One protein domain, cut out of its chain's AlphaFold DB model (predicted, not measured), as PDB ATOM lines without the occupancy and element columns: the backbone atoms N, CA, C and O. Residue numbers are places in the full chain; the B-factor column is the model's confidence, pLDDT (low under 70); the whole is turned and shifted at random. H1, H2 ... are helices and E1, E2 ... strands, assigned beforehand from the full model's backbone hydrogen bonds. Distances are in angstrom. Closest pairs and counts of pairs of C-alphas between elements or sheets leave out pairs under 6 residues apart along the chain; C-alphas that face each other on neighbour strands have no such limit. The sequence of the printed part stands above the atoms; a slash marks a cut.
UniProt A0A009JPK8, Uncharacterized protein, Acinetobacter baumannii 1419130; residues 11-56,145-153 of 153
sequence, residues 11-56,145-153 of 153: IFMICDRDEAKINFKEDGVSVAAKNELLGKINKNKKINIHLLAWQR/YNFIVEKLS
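AT A GLANCE: This is residues 11 to 56 and 145 to 153 of the 153 residues of an uncharacterized protein of Acinetobacter baumannii 1419130 (UniProt A0A009JPK8). Two parallel strands, E1 and E2, lie side by side as a narrow two-stranded ribbon between two short helices, H1 beyond one face and H2 beyond the other. From the end of E1 a long loop, residues 16 to 34, swings away past the end of the ribbon and folds back on the side of E2 away from E1 before H1 begins. The printed part has 55 residues, with two named helices and two named strands in the order E1, H1, E2, H2; the sheet's order is E1, E2, and the class is mixed, helices and strands, with under half of the residues in named elements. It is only just compact, close to loose, with a radius of gyration of the C-alphas of 11.7 A, and the C-alphas span 32 by 28 by 17 A.

IN THESE COORDINATES: Strand E2, residues 48 to 53, is the longest strand and measures 16.5 A from first to last C-alpha. Its neighbour E1, residues 11 to 15, measures 13.1 A and begins at C-alpha 11, at (34.495, -3.601, -49.556). H1, residues 35 to 41, measures 9.9 A and begins at C-alpha 35, at (21.504, 1.035, -38.974). H2, residues 145 to 152, measures 10.8 A and ends at C-alpha 152, at (32.364, -11.848, -55.223).

HOW THE PARTS SIT: E1 and E2 are parallel neighbours, with 14 degrees between their directions. The C-alphas of Met 13 and Leu 51 face each other at 5.0 A. Across the pair, N 11 and O 48 are 2.8 A apart and N 52 and O 13 are 2.9 A apart, both within hydrogen-bond range. E1, H1 and E2 form a strand-helix-strand unit, two parallel neighbour strands with a helix between them along the chain, and its crossover is right-handed. H1 and E2 have 1 pair of C-alphas within 8 A, those of Ile 41 and Ile 49, at 7.5 A. E2 and H2 are near each other, with 6 pairs of C-alphas within 10 A. The closest C-alphas of E1 and H2 are those of Phe 12 and Ile 148, at 7.9 A. H1 and H2 are apart. In both helices every O i to N i+4 pair is within hydrogen-bond range.

THE WHOLE: The two C-alphas farthest apart are those of Glu 19 and Lys 46, at 33.2 A. Residues 57 to 144 are not printed, and C-alphas 56 and 145 are 15.1 A apart across this cut. The link from E1 to H1, 19 residues, is long; the link from H1 to E2, 6 residues, is short. The mean pLDDT of the printed part is 83.2, and residues 34 to 45 are under 70.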
ATOM      1  N   ILE A  11      33.468  -3.864 -50.568       88.50
ATOM      2  CA  ILE A  11      34.495  -3.601 -49.556       88.50
ATOM      3  C   ILE A  11      34.191  -4.511 -48.369       88.50
ATOM      4  O   ILE A  11      33.089  -4.463 -47.823       88.50
ATOM      5  N   PHE A  12      35.170  -5.313 -47.962       91.50
ATOM      6  CA  PHE A  12      35.090  -6.162 -46.776       91.50
ATOM      7  C   PHE A  12      35.964  -5.552 -45.686       91.50
ATOM      8  O   PHE A  12      37.149  -5.301 -45.901       91.50
ATOM      9  N   MET A  13      35.374  -5.279 -44.530       91.00
ATOM     10  CA  MET A  13      36.075  -4.779 -43.352       91.00
ATOM     11  C   MET A  13      36.050  -5.888 -42.310       91.00
ATOM     12  O   MET A  13      35.009  -6.114 -41.698       91.00
ATOM     13  N   ILE A  14      37.171  -6.593 -42.163       91.31
ATOM     14  CA  ILE A  14      37.319  -7.734 -41.255       91.31
ATOM     15  C   ILE A  14      38.099  -7.273 -40.025       91.31
ATOM     16  O   ILE A  14      39.113  -6.587 -40.159       91.31
ATOM     17  N   CYS A  15      37.615  -7.632 -38.842       88.81
ATOM     18  CA  CYS A  15      38.206  -7.265 -37.561       88.81
ATOM     19  C   CYS A  15      38.471  -8.511 -36.708       88.81
ATOM     20  O   CYS A  15      37.634  -9.414 -36.657       88.81
ATOM     21  N   ASP A  16      39.593  -8.534 -35.993       87.88
ATOM     22  CA  ASP A  16      39.793  -9.472 -34.885       87.88
ATOM     23  C   ASP A  16      38.771  -9.173 -33.778       87.88
ATOM     24  O   ASP A  16      38.310  -8.038 -33.622       87.88
ATOM     25  N   ARG A  17      38.364 -10.186 -33.008       87.19
ATOM     26  CA  ARG A  17      37.388  -9.966 -31.934       87.19
ATOM     27  C   ARG A  17      37.999  -9.224 -30.752       87.19
ATOM     28  O   ARG A  17      37.295  -8.483 -30.067       87.19
ATOM     29  N   ASP A  18      39.275  -9.483 -30.479       81.56
ATOM     30  CA  ASP A  18      39.967  -9.130 -29.244       81.56
ATOM     31  C   ASP A  18      39.098  -9.477 -28.015       81.56
ATOM     32  O   ASP A  18      38.699 -10.630 -27.825       81.56
ATOM     33  N   GLU A  19      38.775  -8.467 -27.202       73.56
ATOM     34  CA  GLU A  19      37.881  -8.519 -26.036       73.56
ATOM     35  C   GLU A  19      36.488  -7.928 -26.337       73.56
ATOM     36  O   GLU A  19      35.658  -7.751 -25.437       73.56
ATOM     37  N   ALA A  20      36.223  -7.544 -27.588       76.56
ATOM     38  CA  ALA A  20      34.998  -6.855 -27.954       76.56
ATOM     39  C   ALA A  20      33.803  -7.817 -27.946       76.56
ATOM     40  O   ALA A  20      33.813  -8.899 -28.535       76.56
ATOM     41  N   LYS A  21      32.708  -7.385 -27.312       81.12
ATOM     42  CA  LYS A  21      31.420  -8.079 -27.402       81.12
ATOM     43  C   LYS A  21      30.765  -7.737 -28.735       81.12
ATOM     44  O   LYS A  21      30.139  -6.688 -28.874       81.12
ATOM     45  N   ILE A  22      30.940  -8.625 -29.707       85.31
ATOM     46  CA  ILE A  22      30.380  -8.493 -31.050       85.31
ATOM     47  C   ILE A  22      29.076  -9.285 -31.130       85.31
ATOM     48  O   ILE A  22      29.019 -10.454 -30.757       85.31
ATOM     49  N   ASN A  23      28.028  -8.636 -31.635       88.31
ATOM     50  CA  ASN A  23      26.788  -9.310 -31.995       88.31
ATOM     51  C   ASN A  23      26.915  -9.792 -33.441       88.31
ATOM     52  O   ASN A  23      26.925  -8.969 -34.360       88.31
ATOM     53  N   PHE A  24      27.030 -11.102 -33.628       88.88
ATOM     54  CA  PHE A  24      27.093 -11.729 -34.945       88.88
ATOM     55  C   PHE A  24      25.689 -11.941 -35.520       88.88
ATOM     56  O   PHE A  24      24.713 -12.072 -34.774       88.88
ATOM     57  N   LYS A  25      25.579 -11.947 -36.849       90.88
ATOM     58  CA  LYS A  25      24.385 -12.425 -37.557       90.88
ATOM     59  C   LYS A  25      24.392 -13.956 -37.619       90.88
ATOM     60  O   LYS A  25      25.343 -14.604 -37.197       90.88
ATOM     61  N   GLU A  26      23.322 -14.525 -38.167       88.94
ATOM     62  CA  GLU A  26      23.155 -15.978 -38.316       88.94
ATOM     63  C   GLU A  26      24.233 -16.636 -39.191       88.94
ATOM     64  O   GLU A  26      24.505 -17.817 -39.022       88.94
ATOM     65  N   ASP A  27      24.885 -15.870 -40.074       87.75
ATOM     66  CA  ASP A  27      26.006 -16.335 -40.902       87.75
ATOM     67  C   ASP A  27      27.322 -16.532 -40.125       87.75
ATOM     68  O   ASP A  27      28.318 -16.948 -40.707       87.75
ATOM     69  N   GLY A  28      27.354 -16.213 -38.826       88.69
ATOM     70  CA  GLY A  28      28.496 -16.449 -37.941       88.69
ATOM     71  C   GLY A  28      29.651 -15.454 -38.075       88.69
ATOM     72  O   GLY A  28      30.448 -15.348 -37.147       88.69
ATOM     73  N   VAL A  29      29.714 -14.672 -39.158       92.00
ATOM     74  CA  VAL A  29      30.854 -13.783 -39.466       92.00
ATOM     75  C   VAL A  29      30.467 -12.317 -39.624       92.00
ATOM     76  O   VAL A  29      31.271 -11.427 -39.337       92.00
ATOM     77  N   SER A  30      29.235 -12.019 -40.038       91.38
ATOM     78  CA  SER A  30      28.773 -10.642 -40.197       91.38
ATOM     79  C   SER A  30      28.440 -10.002 -38.862       91.38
ATOM     80  O   SER A  30      27.743 -10.571 -38.022       91.38
ATOM     81  N   VAL A  31      28.813  -8.734 -38.710       89.44
ATOM     82  CA  VAL A  31      28.456  -7.937 -37.535       89.44
ATOM     83  C   VAL A  31      27.049  -7.357 -37.694       89.44
ATOM     84  O   VAL A  31      26.722  -6.689 -38.684       89.44
ATOM     85  N   ALA A  32      26.204  -7.553 -36.683       85.12
ATOM     86  CA  ALA A  32      24.919  -6.879 -36.537       85.12
ATOM     87  C   ALA A  32      25.137  -5.413 -36.116       85.12
ATOM     88  O   ALA A  32      24.968  -5.025 -34.958       85.12
ATOM     89  N   ALA A  33      25.567  -4.580 -37.064       73.12
ATOM     90  CA  ALA A  33      25.765  -3.153 -36.840       73.12
ATOM     91  C   ALA A  33      24.427  -2.399 -36.755       73.12
ATOM     92  O   ALA A  33      23.478  -2.688 -37.485       73.12
ATOM     93  N   LYS A  34      24.367  -1.369 -35.900       68.62
ATOM     94  CA  LYS A  34      23.230  -0.436 -35.859       68.62
ATOM     95  C   LYS A  34      23.084   0.273 -37.211       68.62
ATOM     96  O   LYS A  34      24.075   0.743 -37.774       68.62
ATOM     97  N   ASN A  35      21.844   0.425 -37.679       62.25
ATOM     98  CA  ASN A  35      21.504   1.035 -38.974       62.25
ATOM     99  C   ASN A  35      22.147   2.417 -39.206       62.25
ATOM    100  O   ASN A  35      22.506   2.746 -40.333       62.25
ATOM    101  N   GLU A  36      22.358   3.210 -38.152       62.47
ATOM    102  CA  GLU A  36      23.030   4.514 -38.247       62.47
ATOM    103  C   GLU A  36      24.500   4.418 -38.676       62.47
ATOM    104  O   GLU A  36      24.985   5.269 -39.425       62.47
ATOM    105  N   LEU A  37      25.221   3.387 -38.224       67.50
ATOM    106  CA  LEU A  37      26.619   3.170 -38.596       67.50
ATOM    107  C   LEU A  37      26.704   2.752 -40.068       67.50
ATOM    108  O   LEU A  37      27.481   3.319 -40.835       67.50
ATOM    109  N   LEU A  38      25.824   1.833 -40.475       66.94
ATOM    110  CA  LEU A  38      25.695   1.388 -41.863       66.94
ATOM    111  C   LEU A  38      25.303   2.543 -42.793       66.94
ATOM    112  O   LEU A  38      25.852   2.651 -43.882       66.94
ATOM    113  N   GLY A  39      24.430   3.455 -42.354       64.94
ATOM    114  CA  GLY A  39      24.048   4.648 -43.118       64.94
ATOM    115  C   GLY A  39      25.176   5.675 -43.275       64.94
ATOM    116  O   GLY A  39      25.269   6.338 -44.309       64.94
ATOM    117  N   LYS A  40      26.075   5.796 -42.288       67.75
ATOM    118  CA  LYS A  40      27.277   6.647 -42.393       67.75
ATOM    119  C   LYS A  40      28.325   6.056 -43.333       67.75
ATOM    120  O   LYS A  40      29.001   6.814 -44.027       67.75
ATOM    121  N   ILE A  41      28.449   4.732 -43.334       66.88
ATOM    122  CA  ILE A  41      29.432   3.976 -44.111       66.88
ATOM    123  C   ILE A  41      28.967   3.829 -45.571       66.88
ATOM    124  O   ILE A  41      29.735   4.075 -46.497       66.88
ATOM    125  N   ASN A  42      27.683   3.555 -45.798       65.62
ATOM    126  CA  ASN A  42      27.090   3.357 -47.120       65.62
ATOM    127  C   ASN A  42      26.422   4.631 -47.674       65.62
ATOM    128  O   ASN A  42      25.261   4.630 -48.087       65.62
ATOM    129  N   LYS A  43      27.151   5.756 -47.692       64.56
ATOM    130  CA  LYS A  43      26.661   6.999 -48.327       64.56
ATOM    131  C   LYS A  43      26.542   6.882 -49.850       64.56
ATOM    132  O   LYS A  43      25.824   7.662 -50.470       64.56
ATOM    133  N   ASN A  44      27.246   5.927 -50.455       65.06
ATOM    134  CA  ASN A  44      27.315   5.749 -51.897       65.06
ATOM    135  C   ASN A  44      26.772   4.365 -52.272       65.06
ATOM    136  O   ASN A  44      27.508   3.385 -52.259       65.06
ATOM    137  N   LYS A  45      25.487   4.298 -52.653       66.75
ATOM    138  CA  LYS A  45      24.733   3.055 -52.934       66.75
ATOM    139  C   LYS A  45      25.321   2.145 -54.032       66.75
ATOM    140  O   LYS A  45      24.749   1.103 -54.325       66.75
ATOM    141  N   LYS A  46      26.413   2.554 -54.683       75.56
ATOM    142  CA  LYS A  46      27.116   1.787 -55.722       75.56
ATOM    143  C   LYS A  46      28.169   0.822 -55.161       75.56
ATOM    144  O   LYS A  46      28.677   0.011 -55.929       75.56
ATOM    145  N   ILE A  47      28.515   0.934 -53.877       81.38
ATOM    146  CA  ILE A  47      29.525   0.102 -53.216       81.38
ATOM    147  C   ILE A  47      28.854  -0.658 -52.074       81.38
ATOM    148  O   ILE A  47      28.292  -0.049 -51.166       81.38
ATOM    149  N   ASN A  48      28.935  -1.984 -52.101       85.50
ATOM    150  CA  ASN A  48      28.487  -2.822 -50.997       85.50
ATOM    151  C   ASN A  48      29.583  -2.878 -49.936       85.50
ATOM    152  O   ASN A  48      30.739  -3.166 -50.251       85.50
ATOM    153  N   ILE A  49      29.224  -2.614 -48.683       87.00
ATOM    154  CA  ILE A  49      30.168  -2.651 -47.567       87.00
ATOM    155  C   ILE A  49      29.729  -3.741 -46.600       87.00
ATOM    156  O   ILE A  49      28.603  -3.719 -46.100       87.00
ATOM    157  N   HIS A  50      30.635  -4.680 -46.348       89.94
ATOM    158  CA  HIS A  50      30.433  -5.832 -45.481       89.94
ATOM    159  C   HIS A  50      31.301  -5.665 -44.235       89.94
ATOM    160  O   HIS A  50      32.518  -5.518 -44.341       89.94
ATOM    161  N   LEU A  51      30.668  -5.646 -43.062       91.50
ATOM    162  CA  LEU A  51      31.349  -5.581 -41.768       91.50
ATOM    163  C   LEU A  51      31.405  -6.989 -41.187       91.50
ATOM    164  O   LEU A  51      30.358  -7.548 -40.851       91.50
ATOM    165  N   LEU A  52      32.609  -7.533 -41.082       93.25
ATOM    166  CA  LEU A  52      32.875  -8.902 -40.668       93.25
ATOM    167  C   LEU A  52      33.791  -8.903 -39.443       93.25
ATOM    168  O   LEU A  52      34.593  -7.985 -39.249       93.25
ATOM    169  N   ALA A  53      33.689  -9.937 -38.623       93.31
ATOM    170  CA  ALA A  53      34.606 -10.148 -37.518       93.31
ATOM    171  C   ALA A  53      34.926 -11.630 -37.348       93.31
ATOM    172  O   ALA A  53      34.116 -12.491 -37.677       93.31
ATOM    173  N   TRP A  54      36.105 -11.906 -36.810       93.62
ATOM    174  CA  TRP A  54      36.497 -13.240 -36.376       93.62
ATOM    175  C   TRP A  54      35.810 -13.606 -35.057       93.62
ATOM    176  O   TRP A  54      35.562 -12.743 -34.214       93.62
ATOM    177  N   GLN A  55      35.505 -14.885 -34.844       92.38
ATOM    178  CA  GLN A  55      34.953 -15.376 -33.579       92.38
ATOM    179  C   GLN A  55      36.017 -15.728 -32.535       92.38
ATOM    180  O   GLN A  55      35.709 -15.735 -31.339       92.38
ATOM    181  N   ARG A  56      37.249 -16.054 -32.939       92.75
ATOM    182  CA  ARG A  56      38.383 -16.227 -32.020       92.75
ATOM    183  C   ARG A  56      38.983 -14.860 -31.683       92.75
ATOM    184  O   ARG A  56      38.793 -13.881 -32.399       92.75
ATOM    185  N   TYR A 145      35.522 -17.460 -45.495       95.56
ATOM    186  CA  TYR A 145      35.878 -17.733 -46.885       95.56
ATOM    187  C   TYR A 145      34.630 -17.828 -47.769       95.56
ATOM    188  O   TYR A 145      34.535 -17.131 -48.782       95.56
ATOM    189  N   ASN A 146      33.650 -18.632 -47.355       95.94
ATOM    190  CA  ASN A 146      32.402 -18.837 -48.082       95.94
ATOM    191  C   ASN A 146      31.636 -17.523 -48.249       95.94
ATOM    192  O   ASN A 146      31.197 -17.221 -49.358       95.94
ATOM    193  N   PHE A 147      31.547 -16.705 -47.196       95.81
ATOM    194  CA  PHE A 147      30.911 -15.392 -47.268       95.81
ATOM    195  C   PHE A 147      31.585 -14.500 -48.315       95.81
ATOM    196  O   PHE A 147      30.913 -13.900 -49.157       95.81
ATOM    197  N   ILE A 148      32.917 -14.398 -48.288       94.75
ATOM    198  CA  ILE A 148      33.660 -13.545 -49.224       94.75
ATOM    199  C   ILE A 148      33.452 -14.026 -50.663       94.75
ATOM    200  O   ILE A 148      33.140 -13.211 -51.533       94.75
ATOM    201  N   VAL A 149      33.571 -15.331 -50.914       95.19
ATOM    202  CA  VAL A 149      33.381 -15.923 -52.250       95.19
ATOM    203  C   VAL A 149      31.958 -15.705 -52.763       95.19
ATOM    204  O   VAL A 149      31.781 -15.300 -53.915       95.19
ATOM    205  N   GLU A 150      30.945 -15.890 -51.915       94.12
ATOM    206  CA  GLU A 150      29.540 -15.662 -52.267       94.12
ATOM    207  C   GLU A 150      29.294 -14.213 -52.715       94.12
ATOM    208  O   GLU A 150      28.565 -13.980 -53.673       94.12
ATOM    209  N   LYS A 151      29.916 -13.219 -52.064       91.62
ATOM    210  CA  LYS A 151      29.731 -11.793 -52.412       91.62
ATOM    211  C   LYS A 151      30.568 -11.322 -53.605       91.62
ATOM    212  O   LYS A 151      30.364 -10.197 -54.079       91.62
ATOM    213  N   LEU A 152      31.535 -12.122 -54.046       88.06
ATOM    214  CA  LEU A 152      32.364 -11.848 -55.223       88.06
ATOM    215  C   LEU A 152      31.839 -12.509 -56.502       88.06
ATOM    216  O   LEU A 152      32.201 -12.047 -57.587       88.06
ATOM    217  N   SER A 153      31.025 -13.557 -56.358       71.75
ATOM    218  CA  SER A 153      30.354 -14.270 -57.452       71.75
ATOM    219  C   SER A 153      29.200 -13.447 -58.029       71.75
ATOM    220  O   SER A 153      29.029 -13.477 -59.269       71.75
TER     221      SER A 153